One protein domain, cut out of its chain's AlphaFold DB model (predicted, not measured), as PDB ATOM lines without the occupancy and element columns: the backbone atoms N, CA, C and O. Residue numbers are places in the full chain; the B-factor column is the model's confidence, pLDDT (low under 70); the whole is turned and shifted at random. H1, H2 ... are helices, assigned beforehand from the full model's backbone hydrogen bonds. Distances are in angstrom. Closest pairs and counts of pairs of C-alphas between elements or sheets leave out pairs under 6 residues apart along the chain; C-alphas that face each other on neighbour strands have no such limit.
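What this domain is: This is residues 17 to 36 and 52 to 152 of the 152 residues of an uncharacterized protein of Kribbella sp. VKM Ac-2500 (UniProt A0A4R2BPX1). Five long helices form an up-and-down bundle, each running against the one before it, with H4 in the middle and H2, H3, H5 and H1 in a ring round it. H3, H4 and H5 pack closely, while H1 and H2 meet along only part of their lengths. The 121 printed residues hold five named helices, H1 to H5 in chain order, and no named strand: all helix. The whole is compact, with a radius of gyration of the C-alphas of 13.9 A, and elongated, spanning 44 by 23 by 22 A.

Where its parts are: The longest helix, H2, is residues 52 to 76, 35.7 A, from C-alpha 52 at (20.895, -22.043, -13.304). H3 is residues 80 to 100, 30.0 A; H4 is residues 105 to 124, 28.3 A. H5 is residues 129 to 151, 32.6 A, ending with C-alpha 151 at (35.019, -5.234, -7.506). H1 is residues 17 to 36, 28.3 A.

How they stand to each other: H2 touches H4, the hub, closest at the C-alphas of Ala 64 and Trp 105, 5.7 A, the same way at a shallow tilt of 14 degrees. H3 and H4 form a helical hairpin, closest at the C-alphas of Ala 94 and Pro 106, 4.0 A. H4 and H5 form another, closest at the C-alphas of Gly 110 and Gly 138, 3.9 A. H1 touches H4 with residues 19 to 27 alone, opposite ways at 35.0 degrees, only just shallow; the C-alphas of Gly 23 and Val 108 are closest, 4.2 A. H1 and H3 are apart, as are H2 and H5. In H1 to H5 every O i to N i+4 pair is within hydrogen-bond range.

The domain as a whole: The C-alphas farthest apart, of Pro 52 and Gly 125, are 47.0 A apart. Residues 37 to 51 are not printed; C-alphas 36 and 52 are 20.4 A apart across the cut. The links printed whole are tight. Residues 101 to 103 and 152 have pLDDT under 70.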
ATOM      1  N   VAL A  17      34.873 -12.357 -34.703       94.94
ATOM      2  CA  VAL A  17      34.765 -13.586 -33.900       94.94
ATOM      3  C   VAL A  17      35.809 -13.598 -32.790       94.94
ATOM      4  O   VAL A  17      35.463 -13.816 -31.635       94.94
ATOM      5  N   ILE A  18      37.070 -13.309 -33.125       94.62
ATOM      6  CA  ILE A  18      38.160 -13.263 -32.143       94.62
ATOM      7  C   ILE A  18      37.871 -12.170 -31.114       94.62
ATOM      8  O   ILE A  18      37.968 -12.420 -29.921       94.62
ATOM      9  N   ALA A  19      37.431 -10.993 -31.564       94.81
ATOM     10  CA  ALA A  19      37.072  -9.890 -30.676       94.81
ATOM     11  C   ALA A  19      35.949 -10.263 -29.691       94.81
ATOM     12  O   ALA A  19      36.066 -10.005 -28.494       94.81
ATOM     13  N   ALA A  20      34.882 -10.902 -30.179       95.50
ATOM     14  CA  ALA A  20      33.765 -11.333 -29.345       95.50
ATOM     15  C   ALA A  20      34.180 -12.412 -28.334       95.50
ATOM     16  O   ALA A  20      33.790 -12.334 -27.171       95.50
ATOM     17  N   VAL A  21      35.007 -13.378 -28.754       95.44
ATOM     18  CA  VAL A  21      35.573 -14.404 -27.861       95.44
ATOM     19  C   VAL A  21      36.444 -13.760 -26.789       95.44
ATOM     20  O   VAL A  21      36.285 -14.087 -25.620       95.44
ATOM     21  N   THR A  22      37.309 -12.808 -27.147       94.62
ATOM     22  CA  THR A  22      38.124 -12.073 -26.170       94.62
ATOM     23  C   THR A  22      37.248 -11.367 -25.136       94.62
ATOM     24  O   THR A  22      37.541 -11.446 -23.946       94.62
ATOM     25  N   GLY A  23      36.150 -10.731 -25.558       93.44
ATOM     26  CA  GLY A  23      35.187 -10.119 -24.637       93.44
ATOM     27  C   GLY A  23      34.523 -11.129 -23.699       93.44
ATOM     28  O   GLY A  23      34.477 -10.900 -22.497       93.44
ATOM     29  N   ALA A  24      34.077 -12.272 -24.219       93.88
ATOM     30  CA  ALA A  24      33.451 -13.318 -23.409       93.88
ATOM     31  C   ALA A  24      34.429 -13.974 -22.417       93.88
ATOM     32  O   ALA A  24      34.081 -14.205 -21.261       93.88
ATOM     33  N   VAL A  25      35.664 -14.242 -22.850       94.19
ATOM     34  CA  VAL A  25      36.727 -14.783 -21.988       94.19
ATOM     35  C   VAL A  25      37.093 -13.783 -20.900       94.19
ATOM     36  O   VAL A  25      37.235 -14.178 -19.747       94.19
ATOM     37  N   THR A  26      37.206 -12.497 -21.244       93.38
ATOM     38  CA  THR A  26      37.467 -11.451 -20.246       93.38
ATOM     39  C   THR A  26      36.372 -11.445 -19.189       93.38
ATOM     40  O   THR A  26      36.699 -11.415 -18.009       93.38
ATOM     41  N   PHE A  27      35.106 -11.589 -19.589       90.81
ATOM     42  CA  PHE A  27      33.982 -11.549 -18.656       90.81
ATOM     43  C   PHE A  27      34.064 -12.696 -17.655       90.81
ATOM     44  O   PHE A  27      34.049 -12.455 -16.447       90.81
ATOM     45  N   GLY A  28      34.248 -13.921 -18.158       87.88
ATOM     46  CA  GLY A  28      34.429 -15.099 -17.312       87.88
ATOM     47  C   GLY A  28      35.608 -14.943 -16.354       87.88
ATOM     48  O   GLY A  28      35.454 -15.167 -15.158       87.88
ATOM     49  N   LEU A  29      36.760 -14.473 -16.847       88.56
ATOM     50  CA  LEU A  29      37.943 -14.252 -16.010       88.56
ATOM     51  C   LEU A  29      37.716 -13.187 -14.937       88.56
ATOM     52  O   LEU A  29      38.156 -13.378 -13.808       88.56
ATOM     53  N   THR A  30      37.043 -12.083 -15.263       86.56
ATOM     54  CA  THR A  30      36.767 -11.017 -14.290       86.56
ATOM     55  C   THR A  30      35.801 -11.478 -13.206       86.56
ATOM     56  O   THR A  30      36.039 -11.177 -12.040       86.56
ATOM     57  N   MET A  31      34.792 -12.281 -13.563       82.94
ATOM     58  CA  MET A  31      33.878 -12.879 -12.589       82.94
ATOM     59  C   MET A  31      34.614 -13.847 -11.654       82.94
ATOM     60  O   MET A  31      34.530 -13.722 -10.436       82.94
ATOM     61  N   THR A  32      35.411 -14.766 -12.215       82.69
ATOM     62  CA  THR A  32      36.192 -15.725 -11.418       82.69
ATOM     63  C   THR A  32      37.234 -15.025 -10.544       82.69
ATOM     64  O   THR A  32      37.470 -15.443  -9.416       82.69
ATOM     65  N   ALA A  33      37.860 -13.952 -11.032       82.81
ATOM     66  CA  ALA A  33      38.824 -13.185 -10.252       82.81
ATOM     67  C   ALA A  33      38.173 -12.523  -9.027       82.81
ATOM     68  O   ALA A  33      38.740 -12.600  -7.938       82.81
ATOM     69  N   GLY A  34      36.987 -11.923  -9.178       77.38
ATOM     70  CA  GLY A  34      36.252 -11.327  -8.058       77.38
ATOM     71  C   GLY A  34      35.977 -12.329  -6.930       77.38
ATOM     72  O   GLY A  34      36.185 -12.008  -5.760       77.38
ATOM     73  N   GLU A  35      35.603 -13.563  -7.283       76.38
ATOM     74  CA  GLU A  35      35.372 -14.652  -6.324       76.38
ATOM     75  C   GLU A  35      36.673 -15.168  -5.687       76.38
ATOM     76  O   GLU A  35      36.780 -15.243  -4.465       76.38
ATOM     77  N   VAL A  36      37.690 -15.494  -6.497       77.69
ATOM     78  CA  VAL A  36      38.959 -16.080  -6.017       77.69
ATOM     79  C   VAL A  36      39.702 -15.138  -5.072       77.69
ATOM     80  O   VAL A  36      40.314 -15.591  -4.105       77.69
ATOM     81  N   PRO A  52      21.835 -22.713 -12.399       81.88
ATOM     82  CA  PRO A  52      20.895 -22.043 -13.304       81.88
ATOM     83  C   PRO A  52      21.307 -20.610 -13.659       81.88
ATOM     84  O   PRO A  52      21.102 -20.165 -14.786       81.88
ATOM     85  N   GLU A  53      21.896 -19.896 -12.710       80.38
ATOM     86  CA  GLU A  53      22.343 -18.515 -12.867       80.38
ATOM     87  C   GLU A  53      23.597 -18.428 -13.743       80.38
ATOM     88  O   GLU A  53      23.657 -17.616 -14.665       80.38
ATOM     89  N   ILE A  54      24.533 -19.367 -13.578       81.50
ATOM     90  CA  ILE A  54      25.664 -19.544 -14.499       81.50
ATOM     91  C   ILE A  54      25.155 -19.816 -15.919       81.50
ATOM     92  O   ILE A  54      25.610 -19.189 -16.877       81.50
ATOM     93  N   ALA A  55      24.186 -20.725 -16.076       85.44
ATOM     94  CA  ALA A  55      23.605 -21.027 -17.382       85.44
ATOM     95  C   ALA A  55      22.932 -19.796 -18.013       85.44
ATOM     96  O   ALA A  55      23.060 -19.576 -19.221       85.44
ATOM     97  N   LEU A  56      22.267 -18.965 -17.203       86.38
ATOM     98  CA  LEU A  56      21.682 -17.702 -17.640       86.38
ATOM     99  C   LEU A  56      22.759 -16.718 -18.116       86.38
ATOM    100  O   LEU A  56      22.640 -16.198 -19.227       86.38
ATOM    101  N   TYR A  57      23.830 -16.498 -17.343       84.75
ATOM    102  CA  TYR A  57      24.929 -15.612 -17.743       84.75
ATOM    103  C   TYR A  57      25.605 -16.079 -19.029       84.75
ATOM    104  O   TYR A  57      25.797 -15.284 -19.950       84.75
ATOM    105  N   VAL A  58      25.902 -17.376 -19.139       88.38
ATOM    106  CA  VAL A  58      26.473 -17.957 -20.359       88.38
ATOM    107  C   VAL A  58      25.526 -17.755 -21.540       88.38
ATOM    108  O   VAL A  58      25.958 -17.288 -22.592       88.38
ATOM    109  N   GLY A  59      24.232 -18.045 -21.379       90.38
ATOM    110  CA  GLY A  59      23.233 -17.860 -22.433       90.38
ATOM    111  C   GLY A  59      23.144 -16.408 -22.911       90.38
ATOM    112  O   GLY A  59      23.139 -16.141 -24.115       90.38
ATOM    113  N   ILE A  60      23.151 -15.461 -21.972       90.50
ATOM    114  CA  ILE A  60      23.131 -14.022 -22.237       90.50
ATOM    115  C   ILE A  60      24.408 -13.588 -22.979       90.50
ATOM    116  O   ILE A  60      24.312 -12.896 -23.994       90.50
ATOM    117  N   VAL A  61      25.598 -14.019 -22.549       92.56
ATOM    118  CA  VAL A  61      26.873 -13.683 -23.211       92.56
ATOM    119  C   VAL A  61      26.955 -14.282 -24.615       92.56
ATOM    120  O   VAL A  61      27.365 -13.596 -25.554       92.56
ATOM    121  N   VAL A  62      26.508 -15.526 -24.796       94.31
ATOM    122  CA  VAL A  62      26.442 -16.176 -26.113       94.31
ATOM    123  C   VAL A  62      25.519 -15.399 -27.053       94.31
ATOM    124  O   VAL A  62      25.888 -15.160 -28.203       94.31
ATOM    125  N   ALA A  63      24.362 -14.930 -26.578       94.44
ATOM    126  CA  ALA A  63      23.479 -14.082 -27.378       94.44
ATOM    127  C   ALA A  63      24.180 -12.780 -27.814       94.44
ATOM    128  O   ALA A  63      24.134 -12.425 -28.996       94.44
ATOM    129  N   ALA A  64      24.900 -12.117 -26.901       94.19
ATOM    130  CA  ALA A  64      25.712 -10.942 -27.223       94.19
ATOM    131  C   ALA A  64      26.767 -11.258 -28.296       94.19
ATOM    132  O   ALA A  64      26.897 -10.518 -29.272       94.19
ATOM    133  N   MET A  65      27.486 -12.378 -28.164       96.50
ATOM    134  CA  MET A  65      28.476 -12.806 -29.155       96.50
ATOM    135  C   MET A  65      27.847 -13.007 -30.530       96.50
ATOM    136  O   MET A  65      28.365 -12.481 -31.512       96.50
ATOM    137  N   LEU A  66      26.724 -13.722 -30.616       97.12
ATOM    138  CA  LEU A  66      26.045 -13.982 -31.886       97.12
ATOM    139  C   LEU A  66      25.624 -12.678 -32.572       97.12
ATOM    140  O   LEU A  66      25.890 -12.499 -33.762       97.12
ATOM    141  N   ILE A  67      25.042 -11.741 -31.818       96.50
ATOM    142  CA  ILE A  67      24.643 -10.422 -32.327       96.50
ATOM    143  C   ILE A  67      25.870  -9.643 -32.820       96.50
ATOM    144  O   ILE A  67      25.886  -9.155 -33.953       96.50
ATOM    145  N   ALA A  68      26.910  -9.542 -31.989       95.88
ATOM    146  CA  ALA A  68      28.095  -8.743 -32.279       95.88
ATOM    147  C   ALA A  68      28.882  -9.294 -33.472       95.88
ATOM    148  O   ALA A  68      29.283  -8.538 -34.358       95.88
ATOM    149  N   VAL A  69      29.061 -10.616 -33.528       97.44
ATOM    150  CA  VAL A  69      29.738 -11.305 -34.627       97.44
ATOM    151  C   VAL A  69      28.946 -11.154 -35.915       97.44
ATOM    152  O   VAL A  69      29.524 -10.773 -36.931       97.44
ATOM    153  N   TRP A  70      27.632 -11.390 -35.894       97.25
ATOM    154  CA  TRP A  70      26.801 -11.250 -37.088       97.25
ATOM    155  C   TRP A  70      26.861  -9.824 -37.652       97.25
ATOM    156  O   TRP A  70      27.124  -9.637 -38.845       97.25
ATOM    157  N   LEU A  71      26.702  -8.811 -36.793       96.56
ATOM    158  CA  LEU A  71      26.819  -7.406 -37.187       96.56
ATOM    159  C   LEU A  71      28.226  -7.065 -37.684       96.56
ATOM    160  O   LEU A  71      28.366  -6.417 -38.722       96.56
ATOM    161  N   GLY A  72      29.266  -7.516 -36.984       94.38
ATOM    162  CA  GLY A  72      30.657  -7.251 -37.333       94.38
ATOM    163  C   GLY A  72      31.057  -7.871 -38.668       94.38
ATOM    164  O   GLY A  72      31.642  -7.189 -39.511       94.38
ATOM    165  N   LEU A  73      30.693  -9.132 -38.914       95.50
ATOM    166  CA  LEU A  73      30.941  -9.805 -40.191       95.50
ATOM    167  C   LEU A  73      30.179  -9.121 -41.333       95.50
ATOM    168  O   LEU A  73      30.762  -8.835 -42.382       95.50
ATOM    169  N   ARG A  74      28.908  -8.759 -41.111       95.12
ATOM    170  CA  ARG A  74      28.100  -8.016 -42.090       95.12
ATOM    171  C   ARG A  74      28.686  -6.637 -42.401       95.12
ATOM    172  O   ARG A  74      28.663  -6.207 -43.555       95.12
ATOM    173  N   ALA A  75      29.218  -5.944 -41.399       93.94
ATOM    174  CA  ALA A  75      29.859  -4.644 -41.565       93.94
ATOM    175  C   ALA A  75      31.189  -4.753 -42.323       93.94
ATOM    176  O   ALA A  75      31.451  -3.944 -43.215       93.94
ATOM    177  N   ARG A  76      31.998  -5.783 -42.033       92.62
ATOM    178  CA  ARG A  76      33.265  -6.051 -42.734       92.62
ATOM    179  C   ARG A  76      33.077  -6.413 -44.203       92.62
ATOM    180  O   ARG A  76      33.934  -6.042 -45.004       92.62
ATOM    181  N   ALA A  77      31.982  -7.076 -44.563       92.88
ATOM    182  CA  ALA A  77      31.634  -7.355 -45.957       92.88
ATOM    183  C   ALA A  77      31.162  -6.103 -46.732       92.88
ATOM    184  O   ALA A  77      31.043  -6.138 -47.953       92.88
ATOM    185  N   GLY A  78      30.861  -5.001 -46.034       91.69
ATOM    186  CA  GLY A  78      30.326  -3.775 -46.619       91.69
ATOM    187  C   GLY A  78      31.353  -2.659 -46.840       91.69
ATOM    188  O   GLY A  78      32.567  -2.834 -46.730       91.69
ATOM    189  N   SER A  79      30.831  -1.464 -47.137       93.44
ATOM    190  CA  SER A  79      31.631  -0.249 -47.322       93.44
ATOM    191  C   SER A  79      32.224   0.269 -46.001       93.44
ATOM    192  O   SER A  79      31.647   0.035 -44.933       93.44
ATOM    193  N   PRO A  80      33.319   1.058 -46.038       91.62
ATOM    194  CA  PRO A  80      33.921   1.636 -44.833       91.62
ATOM    195  C   PRO A  80      32.936   2.427 -43.962       91.62
ATOM    196  O   PRO A  80      33.050   2.404 -42.738       91.62
ATOM    197  N   ARG A  81      31.928   3.068 -44.574       92.00
ATOM    198  CA  ARG A  81      30.868   3.805 -43.868       92.00
ATOM    199  C   ARG A  81      29.961   2.896 -43.034       92.00
ATOM    200  O   ARG A  81      29.558   3.284 -41.942       92.00
ATOM    201  N   ARG A  82      29.644   1.690 -43.524       93.31
ATOM    202  CA  ARG A  82      28.910   0.686 -42.732       93.31
ATOM    203  C   ARG A  82      29.751   0.228 -41.548       93.31
ATOM    204  O   ARG A  82      29.232   0.116 -40.449       93.31
ATOM    205  N   LEU A  83      31.049   0.055 -41.770       92.94
ATOM    206  CA  LEU A  83      32.000  -0.360 -40.746       92.94
ATOM    207  C   LEU A  83      32.066   0.640 -39.581       92.94
ATOM    208  O   LEU A  83      31.882   0.245 -38.433       92.94
ATOM    209  N   SER A  84      32.220   1.936 -39.871       94.12
ATOM    210  CA  SER A  84      32.216   2.982 -38.839       94.12
ATOM    211  C   SER A  84      30.861   3.119 -38.136       94.12
ATOM    212  O   SER A  84      30.819   3.342 -36.930       94.12
ATOM    213  N   ALA A  85      29.749   2.967 -38.866       95.62
ATOM    214  CA  ALA A  85      28.409   3.037 -38.283       95.62
ATOM    215  C   ALA A  85      28.135   1.861 -37.332       95.62
ATOM    216  O   ALA A  85      27.622   2.067 -36.237       95.62
ATOM    217  N   THR A  86      28.517   0.639 -37.714       96.38
ATOM    218  CA  THR A  86      28.378  -0.543 -36.856       96.38
ATOM    219  C   THR A  86      29.313  -0.478 -35.653       96.38
ATOM    220  O   THR A  86      28.879  -0.813 -34.555       96.38
ATOM    221  N   ALA A  87      30.552  -0.003 -35.822       96.06
ATOM    222  CA  ALA A  87      31.469   0.211 -34.703       96.06
ATOM    223  C   ALA A  87      30.863   1.167 -33.665       96.06
ATOM    224  O   ALA A  87      30.814   0.842 -32.482       96.06
ATOM    225  N   LEU A  88      30.343   2.314 -34.112       96.75
ATOM    226  CA  LEU A  88      29.703   3.286 -33.227       96.75
ATOM    227  C   LEU A  88      28.436   2.721 -32.576       96.75
ATOM    228  O   LEU A  88      28.248   2.884 -31.375       96.75
ATOM    229  N   GLY A  89      27.596   2.020 -33.341       97.00
ATOM    230  CA  GLY A  89      26.390   1.379 -32.817       97.00
ATOM    231  C   GLY A  89      26.694   0.354 -31.722       97.00
ATOM    232  O   GLY A  89      26.044   0.368 -30.681       97.00
ATOM    233  N   LEU A  90      27.717  -0.485 -31.913       96.50
ATOM    234  CA  LEU A  90      28.161  -1.445 -30.898       96.50
ATOM    235  C   LEU A  90      28.788  -0.758 -29.682       96.50
ATOM    236  O   LEU A  90      28.546  -1.195 -28.564       96.50
ATOM    237  N   ALA A  91      29.534   0.334 -29.865       95.94
ATOM    238  CA  ALA A  91      30.081   1.100 -28.746       95.94
ATOM    239  C   ALA A  91      28.975   1.743 -27.889       95.94
ATOM    240  O   ALA A  91      29.038   1.704 -26.662       95.94
ATOM    241  N   ILE A  92      27.931   2.283 -28.526       96.25
ATOM    242  CA  ILE A  92      26.749   2.806 -27.826       96.25
ATOM    243  C   ILE A  92      26.021   1.667 -27.108       96.25
ATOM    244  O   ILE A  92      25.691   1.805 -25.933       96.25
ATOM    245  N   ALA A  93      25.812   0.530 -27.775       94.56
ATOM    246  CA  ALA A  93      25.196  -0.637 -27.152       94.56
ATOM    247  C   ALA A  93      26.005  -1.128 -25.942       94.56
ATOM    248  O   ALA A  93      25.413  -1.444 -24.914       94.56
ATOM    249  N   ALA A  94      27.338  -1.136 -26.019       93.69
ATOM    250  CA  ALA A  94      28.213  -1.481 -24.900       93.69
ATOM    251  C   ALA A  94      28.005  -0.536 -23.705       93.69
ATOM    252  O   ALA A  94      27.816  -0.994 -22.583       93.69
ATOM    253  N   ALA A  95      27.968   0.776 -23.948       92.69
ATOM    254  CA  ALA A  95      27.738   1.767 -22.900       92.69
ATOM    255  C   ALA A  95      26.337   1.648 -22.272       92.69
ATOM    256  O   ALA A  95      26.196   1.682 -21.054       92.69
ATOM    257  N   VAL A  96      25.296   1.461 -23.088       92.88
ATOM    258  CA  VAL A  96      23.916   1.305 -22.599       92.88
ATOM    259  C   VAL A  96      23.761   0.011 -21.802       92.88
ATOM    260  O   VAL A  96      23.161   0.006 -20.732       92.88
ATOM    261  N   THR A  97      24.322  -1.090 -22.296       90.44
ATOM    262  CA  THR A  97      24.228  -2.396 -21.626       90.44
ATOM    263  C   THR A  97      25.039  -2.448 -20.341       90.44
ATOM    264  O   THR A  97      24.639  -3.163 -19.426       90.44
ATOM    265  N   TYR A  98      26.105  -1.649 -20.227       86.56
ATOM    266  CA  TYR A  98      26.830  -1.464 -18.971       86.56
ATOM    267  C   TYR A  98      25.907  -0.878 -17.901       86.56
ATOM    268  O   TYR A  98      25.885  -1.374 -16.785       86.56
ATOM    269  N   VAL A  99      25.087   0.113 -18.255       83.62
ATOM    270  CA  VAL A  99      24.126   0.714 -17.316       83.62
ATOM    271  C   VAL A  99      22.949  -0.222 -17.018       83.62
ATOM    272  O   VAL A  99      22.444  -0.225 -15.902       83.62
ATOM    273  N   ALA A 100      22.486  -0.992 -18.007       81.38
ATOM    274  CA  ALA A 100      21.224  -1.725 -17.902       81.38
ATOM    275  C   ALA A 100      21.332  -3.132 -17.293       81.38
ATOM    276  O   ALA A 100      20.462  -3.521 -16.520       81.38
ATOM    277  N   PHE A 101      22.341  -3.917 -17.680       68.88
ATOM    278  CA  PHE A 101      22.396  -5.349 -17.338       68.88
ATOM    279  C   PHE A 101      23.770  -5.823 -16.899       68.88
ATOM    280  O   PHE A 101      23.860  -6.856 -16.246       68.88
ATOM    281  N   TRP A 102      24.826  -5.098 -17.284       68.44
ATOM    282  CA  TRP A 102      26.202  -5.288 -16.833       68.44
ATOM    283  C   TRP A 102      26.805  -6.705 -17.083       68.44
ATOM    284  O   TRP A 102      27.971  -6.986 -16.829       68.44
ATOM    285  N   SER A 103      26.039  -7.581 -17.736       68.19
ATOM    286  CA  SER A 103      26.190  -9.035 -17.843       68.19
ATOM    287  C   SER A 103      27.112  -9.496 -18.982       68.19
ATOM    288  O   SER A 103      26.734 -10.287 -19.843       68.19
ATOM    289  N   GLY A 104      28.334  -8.963 -19.042       81.25
ATOM    290  CA  GLY A 104      29.353  -9.331 -20.044       81.25
ATOM    291  C   GLY A 104      29.114  -8.772 -21.455       81.25
ATOM    292  O   GLY A 104      30.040  -8.688 -22.264       81.25
ATOM    293  N   TRP A 105      27.907  -8.275 -21.738       92.12
ATOM    294  CA  TRP A 105      27.555  -7.565 -22.976       92.12
ATOM    295  C   TRP A 105      28.461  -6.366 -23.275       92.12
ATOM    296  O   TRP A 105      28.912  -6.253 -24.420       92.12
ATOM    297  N   PRO A 106      28.806  -5.507 -22.294       92.38
ATOM    298  CA  PRO A 106      29.687  -4.373 -22.558       92.38
ATOM    299  C   PRO A 106      31.074  -4.816 -23.015       92.38
ATOM    300  O   PRO A 106      31.679  -4.170 -23.869       92.38
ATOM    301  N   GLN A 107      31.559  -5.945 -22.492       93.56
ATOM    302  CA  GLN A 107      32.861  -6.487 -22.851       93.56
ATOM    303  C   GLN A 107      32.841  -7.083 -24.268       93.56
ATOM    304  O   GLN A 107      33.727  -6.805 -25.077       93.56
ATOM    305  N   VAL A 108      31.795  -7.828 -24.635       95.75
ATOM    306  CA  VAL A 108      31.655  -8.377 -25.996       95.75
ATOM    307  C   VAL A 108      31.471  -7.265 -27.033       95.75
ATOM    308  O   VAL A 108      32.193  -7.209 -28.032       95.75
ATOM    309  N   PHE A 109      30.525  -6.352 -26.809       96.69
ATOM    310  CA  PHE A 109      30.237  -5.268 -27.746       96.69
ATOM    311  C   PHE A 109      31.376  -4.254 -27.826       96.69
ATOM    312  O   PHE A 109      31.729  -3.834 -28.929       96.69
ATOM    313  N   GLY A 110      31.992  -3.914 -26.692       94.12
ATOM    314  CA  GLY A 110      33.150  -3.028 -26.631       94.12
ATOM    315  C   GLY A 110      34.340  -3.586 -27.409       94.12
ATOM    316  O   GLY A 110      34.903  -2.882 -28.250       94.12
ATOM    317  N   ALA A 111      34.665  -4.871 -27.226       96.12
ATOM    318  CA  ALA A 111      35.762  -5.517 -27.947       96.12
ATOM    319  C   ALA A 111      35.536  -5.523 -29.469       96.12
ATOM    320  O   ALA A 111      36.431  -5.159 -30.241       96.12
ATOM    321  N   VAL A 112      34.328  -5.880 -29.922       96.44
ATOM    322  CA  VAL A 112      33.999  -5.877 -31.357       96.44
ATOM    323  C   VAL A 112      33.986  -4.451 -31.917       96.44
ATOM    324  O   VAL A 112      34.505  -4.231 -33.012       96.44
ATOM    325  N   ALA A 113      33.466  -3.467 -31.179       96.38
ATOM    326  CA  ALA A 113      33.480  -2.062 -31.588       96.38
ATOM    327  C   ALA A 113      34.907  -1.537 -31.804       96.38
ATOM    328  O   ALA A 113      35.181  -0.919 -32.835       96.38
ATOM    329  N   VAL A 114      35.828  -1.840 -30.882       96.38
ATOM    330  CA  VAL A 114      37.254  -1.486 -30.981       96.38
ATOM    331  C   VAL A 114      37.882  -2.103 -32.229       96.38
ATOM    332  O   VAL A 114      38.522  -1.402 -33.015       96.38
ATOM    333  N   VAL A 115      37.661  -3.398 -32.463       96.50
ATOM    334  CA  VAL A 115      38.215  -4.096 -33.631       96.50
ATOM    335  C   VAL A 115      37.678  -3.529 -34.943       96.50
ATOM    336  O   VAL A 115      38.456  -3.276 -35.864       96.50
ATOM    337  N   LEU A 116      36.374  -3.256 -35.025       95.00
ATOM    338  CA  LEU A 116      35.793  -2.610 -36.198       95.00
ATOM    339  C   LEU A 116      36.352  -1.193 -36.388       95.00
ATOM    340  O   LEU A 116      36.676  -0.804 -37.509       95.00
ATOM    341  N   ALA A 117      36.548  -0.427 -35.318       93.88
ATOM    342  CA  ALA A 117      37.128   0.905 -35.428       93.88
ATOM    343  C   ALA A 117      38.563   0.876 -35.993       93.88
ATOM    344  O   ALA A 117      38.922   1.669 -36.871       93.88
ATOM    345  N   VAL A 118      39.375  -0.087 -35.553       94.62
ATOM    346  CA  VAL A 118      40.735  -0.299 -36.070       94.62
ATOM    347  C   VAL A 118      40.715  -0.795 -37.520       94.62
ATOM    348  O   VAL A 118      41.513  -0.331 -38.337       94.62
ATOM    349  N   GLU A 119      39.788  -1.684 -37.877       93.69
ATOM    350  CA  GLU A 119      39.598  -2.158 -39.255       93.69
ATOM    351  C   GLU A 119      39.198  -1.010 -40.195       93.69
ATOM    352  O   GLU A 119      39.725  -0.907 -41.305       93.69
ATOM    353  N   HIS A 120      38.328  -0.095 -39.754       93.75
ATOM    354  CA  HIS A 120      37.991   1.104 -40.525       93.75
ATOM    355  C   HIS A 120      39.243   1.942 -40.810       93.75
ATOM    356  O   HIS A 120      39.500   2.284 -41.967       93.75
ATOM    357  N   ARG A 121      40.064   2.202 -39.781       93.88
ATOM    358  CA  ARG A 121      41.339   2.922 -39.929       93.88
ATOM    359  C   ARG A 121      42.270   2.223 -40.921       93.88
ATOM    360  O   ARG A 121      42.904   2.901 -41.722       93.88
ATOM    361  N   ARG A 122      42.347   0.887 -40.908       91.62
ATOM    362  CA  ARG A 122      43.172   0.130 -41.869       91.62
ATOM    363  C   ARG A 122      42.692   0.270 -43.312       91.62
ATOM    364  O   ARG A 122      43.526   0.305 -44.207       91.62
ATOM    365  N   ARG A 123      41.378   0.359 -43.544       91.44
ATOM    366  CA  ARG A 123      40.802   0.494 -44.896       91.44
ATOM    367  C   ARG A 123      40.882   1.912 -45.454       91.44
ATOM    368  O   ARG A 123      41.025   2.069 -46.659       91.44
ATOM    369  N   VAL A 124      40.740   2.926 -44.601       92.00
ATOM    370  CA  VAL A 124      40.635   4.340 -45.018       92.00
ATOM    371  C   VAL A 124      41.950   5.106 -44.827       92.00
ATOM    372  O   VAL A 124      42.165   6.129 -45.466       92.00
ATOM    373  N   GLY A 125      42.849   4.625 -43.965       91.12
ATOM    374  CA  GLY A 125      44.127   5.273 -43.648       91.12
ATOM    375  C   GLY A 125      44.044   6.338 -42.548       91.12
ATOM    376  O   GLY A 125      45.075   6.766 -42.034       91.12
ATOM    377  N   SER A 126      42.841   6.734 -42.123       90.44
ATOM    378  CA  SER A 126      42.615   7.723 -41.064       90.44
ATOM    379  C   SER A 126      41.437   7.341 -40.163       90.44
ATOM    380  O   SER A 126      40.626   6.473 -40.494       90.44
ATOM    381  N   PHE A 127      41.355   7.972 -38.990       87.12
ATOM    382  CA  PHE A 127      40.187   7.869 -38.122       87.12
ATOM    383  C   PHE A 127      39.185   8.966 -38.474       87.12
ATOM    384  O   PHE A 127      39.511  10.150 -38.430       87.12
ATOM    385  N   SER A 128      37.945   8.580 -38.770       91.25
ATOM    386  CA  SER A 128      36.821   9.517 -38.719       91.25
ATOM    387  C   SER A 128      36.414   9.779 -37.267       91.25
ATOM    388  O   SER A 128      36.634   8.927 -36.402       91.25
ATOM    389  N   ALA A 129      35.768  10.919 -36.999       91.75
ATOM    390  CA  ALA A 129      35.279  11.264 -35.659       91.75
ATOM    391  C   ALA A 129      34.413  10.142 -35.058       91.75
ATOM    392  O   ALA A 129      34.678   9.692 -33.951       91.75
ATOM    393  N   ALA A 130      33.471   9.596 -35.835       90.19
ATOM    394  CA  ALA A 130      32.625   8.475 -35.411       90.19
ATOM    395  C   ALA A 130      33.428   7.222 -35.022       90.19
ATOM    396  O   ALA A 130      33.090   6.539 -34.061       90.19
ATOM    397  N   THR A 131      34.503   6.926 -35.756       92.25
ATOM    398  CA  THR A 131      35.355   5.757 -35.498       92.25
ATOM    399  C   THR A 131      36.206   5.956 -34.249       92.25
ATOM    400  O   THR A 131      36.372   5.026 -33.466       92.25
ATOM    401  N   LEU A 132      36.714   7.171 -34.037       95.31
ATOM    402  CA  LEU A 132      37.439   7.525 -32.823       95.31
ATOM    403  C   LEU A 132      36.519   7.473 -31.596       95.31
ATOM    404  O   LEU A 132      36.889   6.879 -30.587       95.31
ATOM    405  N   THR A 133      35.303   8.017 -31.699       95.06
ATOM    406  CA  THR A 133      34.290   7.914 -30.641       95.06
ATOM    407  C   THR A 133      33.956   6.456 -30.344       95.06
ATOM    408  O   THR A 133      33.945   6.071 -29.182       95.06
ATOM    409  N   ALA A 134      33.739   5.631 -31.374       93.94
ATOM    410  CA  ALA A 134      33.469   4.205 -31.207       93.94
ATOM    411  C   ALA A 134      34.615   3.475 -30.492       93.94
ATOM    412  O   ALA A 134      34.368   2.670 -29.599       93.94
ATOM    413  N   LEU A 135      35.860   3.784 -30.866       94.75
ATOM    414  CA  LEU A 135      37.056   3.212 -30.254       94.75
ATOM    415  C   LEU A 135      37.137   3.557 -28.764       94.75
ATOM    416  O   LEU A 135      37.271   2.660 -27.936       94.75
ATOM    417  N   ILE A 136      37.049   4.847 -28.433       96.75
ATOM    418  CA  ILE A 136      37.177   5.338 -27.056       96.75
ATOM    419  C   ILE A 136      36.021   4.814 -26.204       96.75
ATOM    420  O   ILE A 136      36.253   4.233 -25.148       96.75
ATOM    421  N   LEU A 137      34.782   4.972 -26.673       95.19
ATOM    422  CA  LEU A 137      33.596   4.554 -25.932       95.19
ATOM    423  C   LEU A 137      33.560   3.033 -25.732       95.19
ATOM    424  O   LEU A 137      33.277   2.576 -24.630       95.19
ATOM    425  N   GLY A 138      33.895   2.254 -26.765       93.44
ATOM    426  CA  GLY A 138      33.974   0.796 -26.674       93.44
ATOM    427  C   GLY A 138      35.051   0.328 -25.694       93.44
ATOM    428  O   GLY A 138      34.789  -0.560 -24.886       93.44
ATOM    429  N   ALA A 139      36.232   0.955 -25.711       95.00
ATOM    430  CA  ALA A 139      37.311   0.645 -24.775       95.00
ATOM    431  C   ALA A 139      36.951   1.012 -23.326       95.00
ATOM    432  O   ALA A 139      37.202   0.225 -22.417       95.00
ATOM    433  N   ILE A 140      36.324   2.172 -23.106       94.62
ATOM    434  CA  ILE A 140      35.871   2.589 -21.772       94.62
ATOM    435  C   ILE A 140      34.796   1.635 -21.251       94.62
ATOM    436  O   ILE A 140      34.919   1.165 -20.128       94.62
ATOM    437  N   ALA A 141      33.777   1.308 -22.053       92.31
ATOM    438  CA  ALA A 141      32.712   0.393 -21.639       92.31
ATOM    439  C   ALA A 141      33.252  -1.008 -21.309       92.31
ATOM    440  O   ALA A 141      32.840  -1.612 -20.321       92.31
ATOM    441  N   PHE A 142      34.212  -1.495 -22.101       92.19
ATOM    442  CA  PHE A 142      34.911  -2.751 -21.843       92.19
ATOM    443  C   PHE A 142      35.643  -2.726 -20.496       92.19
ATOM    444  O   PHE A 142      35.432  -3.602 -19.660       92.19
ATOM    445  N   MET A 143      36.484  -1.710 -20.277       92.88
ATOM    446  CA  MET A 143      37.293  -1.594 -19.063       92.88
ATOM    447  C   MET A 143      36.434  -1.360 -17.825       92.88
ATOM    448  O   MET A 143      36.680  -1.979 -16.799       92.88
ATOM    449  N   ALA A 144      35.418  -0.501 -17.923       90.44
ATOM    450  CA  ALA A 144      34.497  -0.233 -16.828       90.44
ATOM    451  C   ALA A 144      33.790  -1.520 -16.396       90.44
ATOM    452  O   ALA A 144      33.819  -1.851 -15.218       90.44
ATOM    453  N   ALA A 145      33.245  -2.290 -17.347       87.69
ATOM    454  CA  ALA A 145      32.611  -3.572 -17.046       87.69
ATOM    455  C   ALA A 145      33.585  -4.577 -16.429       87.69
ATOM    456  O   ALA A 145      33.229  -5.265 -15.483       87.69
ATOM    457  N   ALA A 146      34.815  -4.664 -16.940       87.50
ATOM    458  CA  ALA A 146      35.831  -5.541 -16.366       87.50
ATOM    459  C   ALA A 146      36.171  -5.159 -14.918       87.50
ATOM    460  O   ALA A 146      36.264  -6.033 -14.063       87.50
ATOM    461  N   VAL A 147      36.326  -3.861 -14.640       87.50
ATOM    462  CA  VAL A 147      36.663  -3.354 -13.305       87.50
ATOM    463  C   VAL A 147      35.550  -3.636 -12.317       87.50
ATOM    464  O   VAL A 147      35.823  -4.227 -11.277       87.50
ATOM    465  N   THR A 148      34.308  -3.259 -12.620       85.12
ATOM    466  CA  THR A 148      33.242  -3.531 -11.661       85.12
ATOM    467  C   THR A 148      33.050  -5.063 -11.526       85.12
ATOM    468  O   THR A 148      32.773  -5.508 -10.424       85.12
ATOM    469  N   CYS A 149      33.336  -5.910 -12.553       82.81
ATOM    470  CA  CYS A 149      33.181  -7.394 -12.485       82.81
ATOM    471  C   CYS A 149      34.097  -8.007 -11.442       82.81
ATOM    472  O   CYS A 149      33.774  -9.037 -10.861       82.81
ATOM    473  N   VAL A 150      35.231  -7.357 -11.213       82.06
ATOM    474  CA  VAL A 150      36.187  -7.741 -10.185       82.06
ATOM    475  C   VAL A 150      35.789  -7.185  -8.815       82.06
ATOM    476  O   VAL A 150      36.055  -7.844  -7.816       82.06
ATOM    477  N   LEU A 151      35.201  -5.987  -8.754       78.94
ATOM    478  CA  LEU A 151      35.019  -5.234  -7.506       78.94
ATOM    479  C   LEU A 151      33.642  -5.380  -6.839       78.94
ATOM    480  O   LEU A 151      33.560  -5.079  -5.653       78.94
ATOM    481  N   GLY A 152      32.612  -5.819  -7.567       64.25
ATOM    482  CA  GLY A 152      31.222  -5.791  -7.091       64.25
ATOM    483  C   GLY A 152      30.582  -4.428  -7.301       64.25
ATOM    484  O   GLY A 152      30.833  -3.513  -6.486       64.25
TER     485      GLY A 152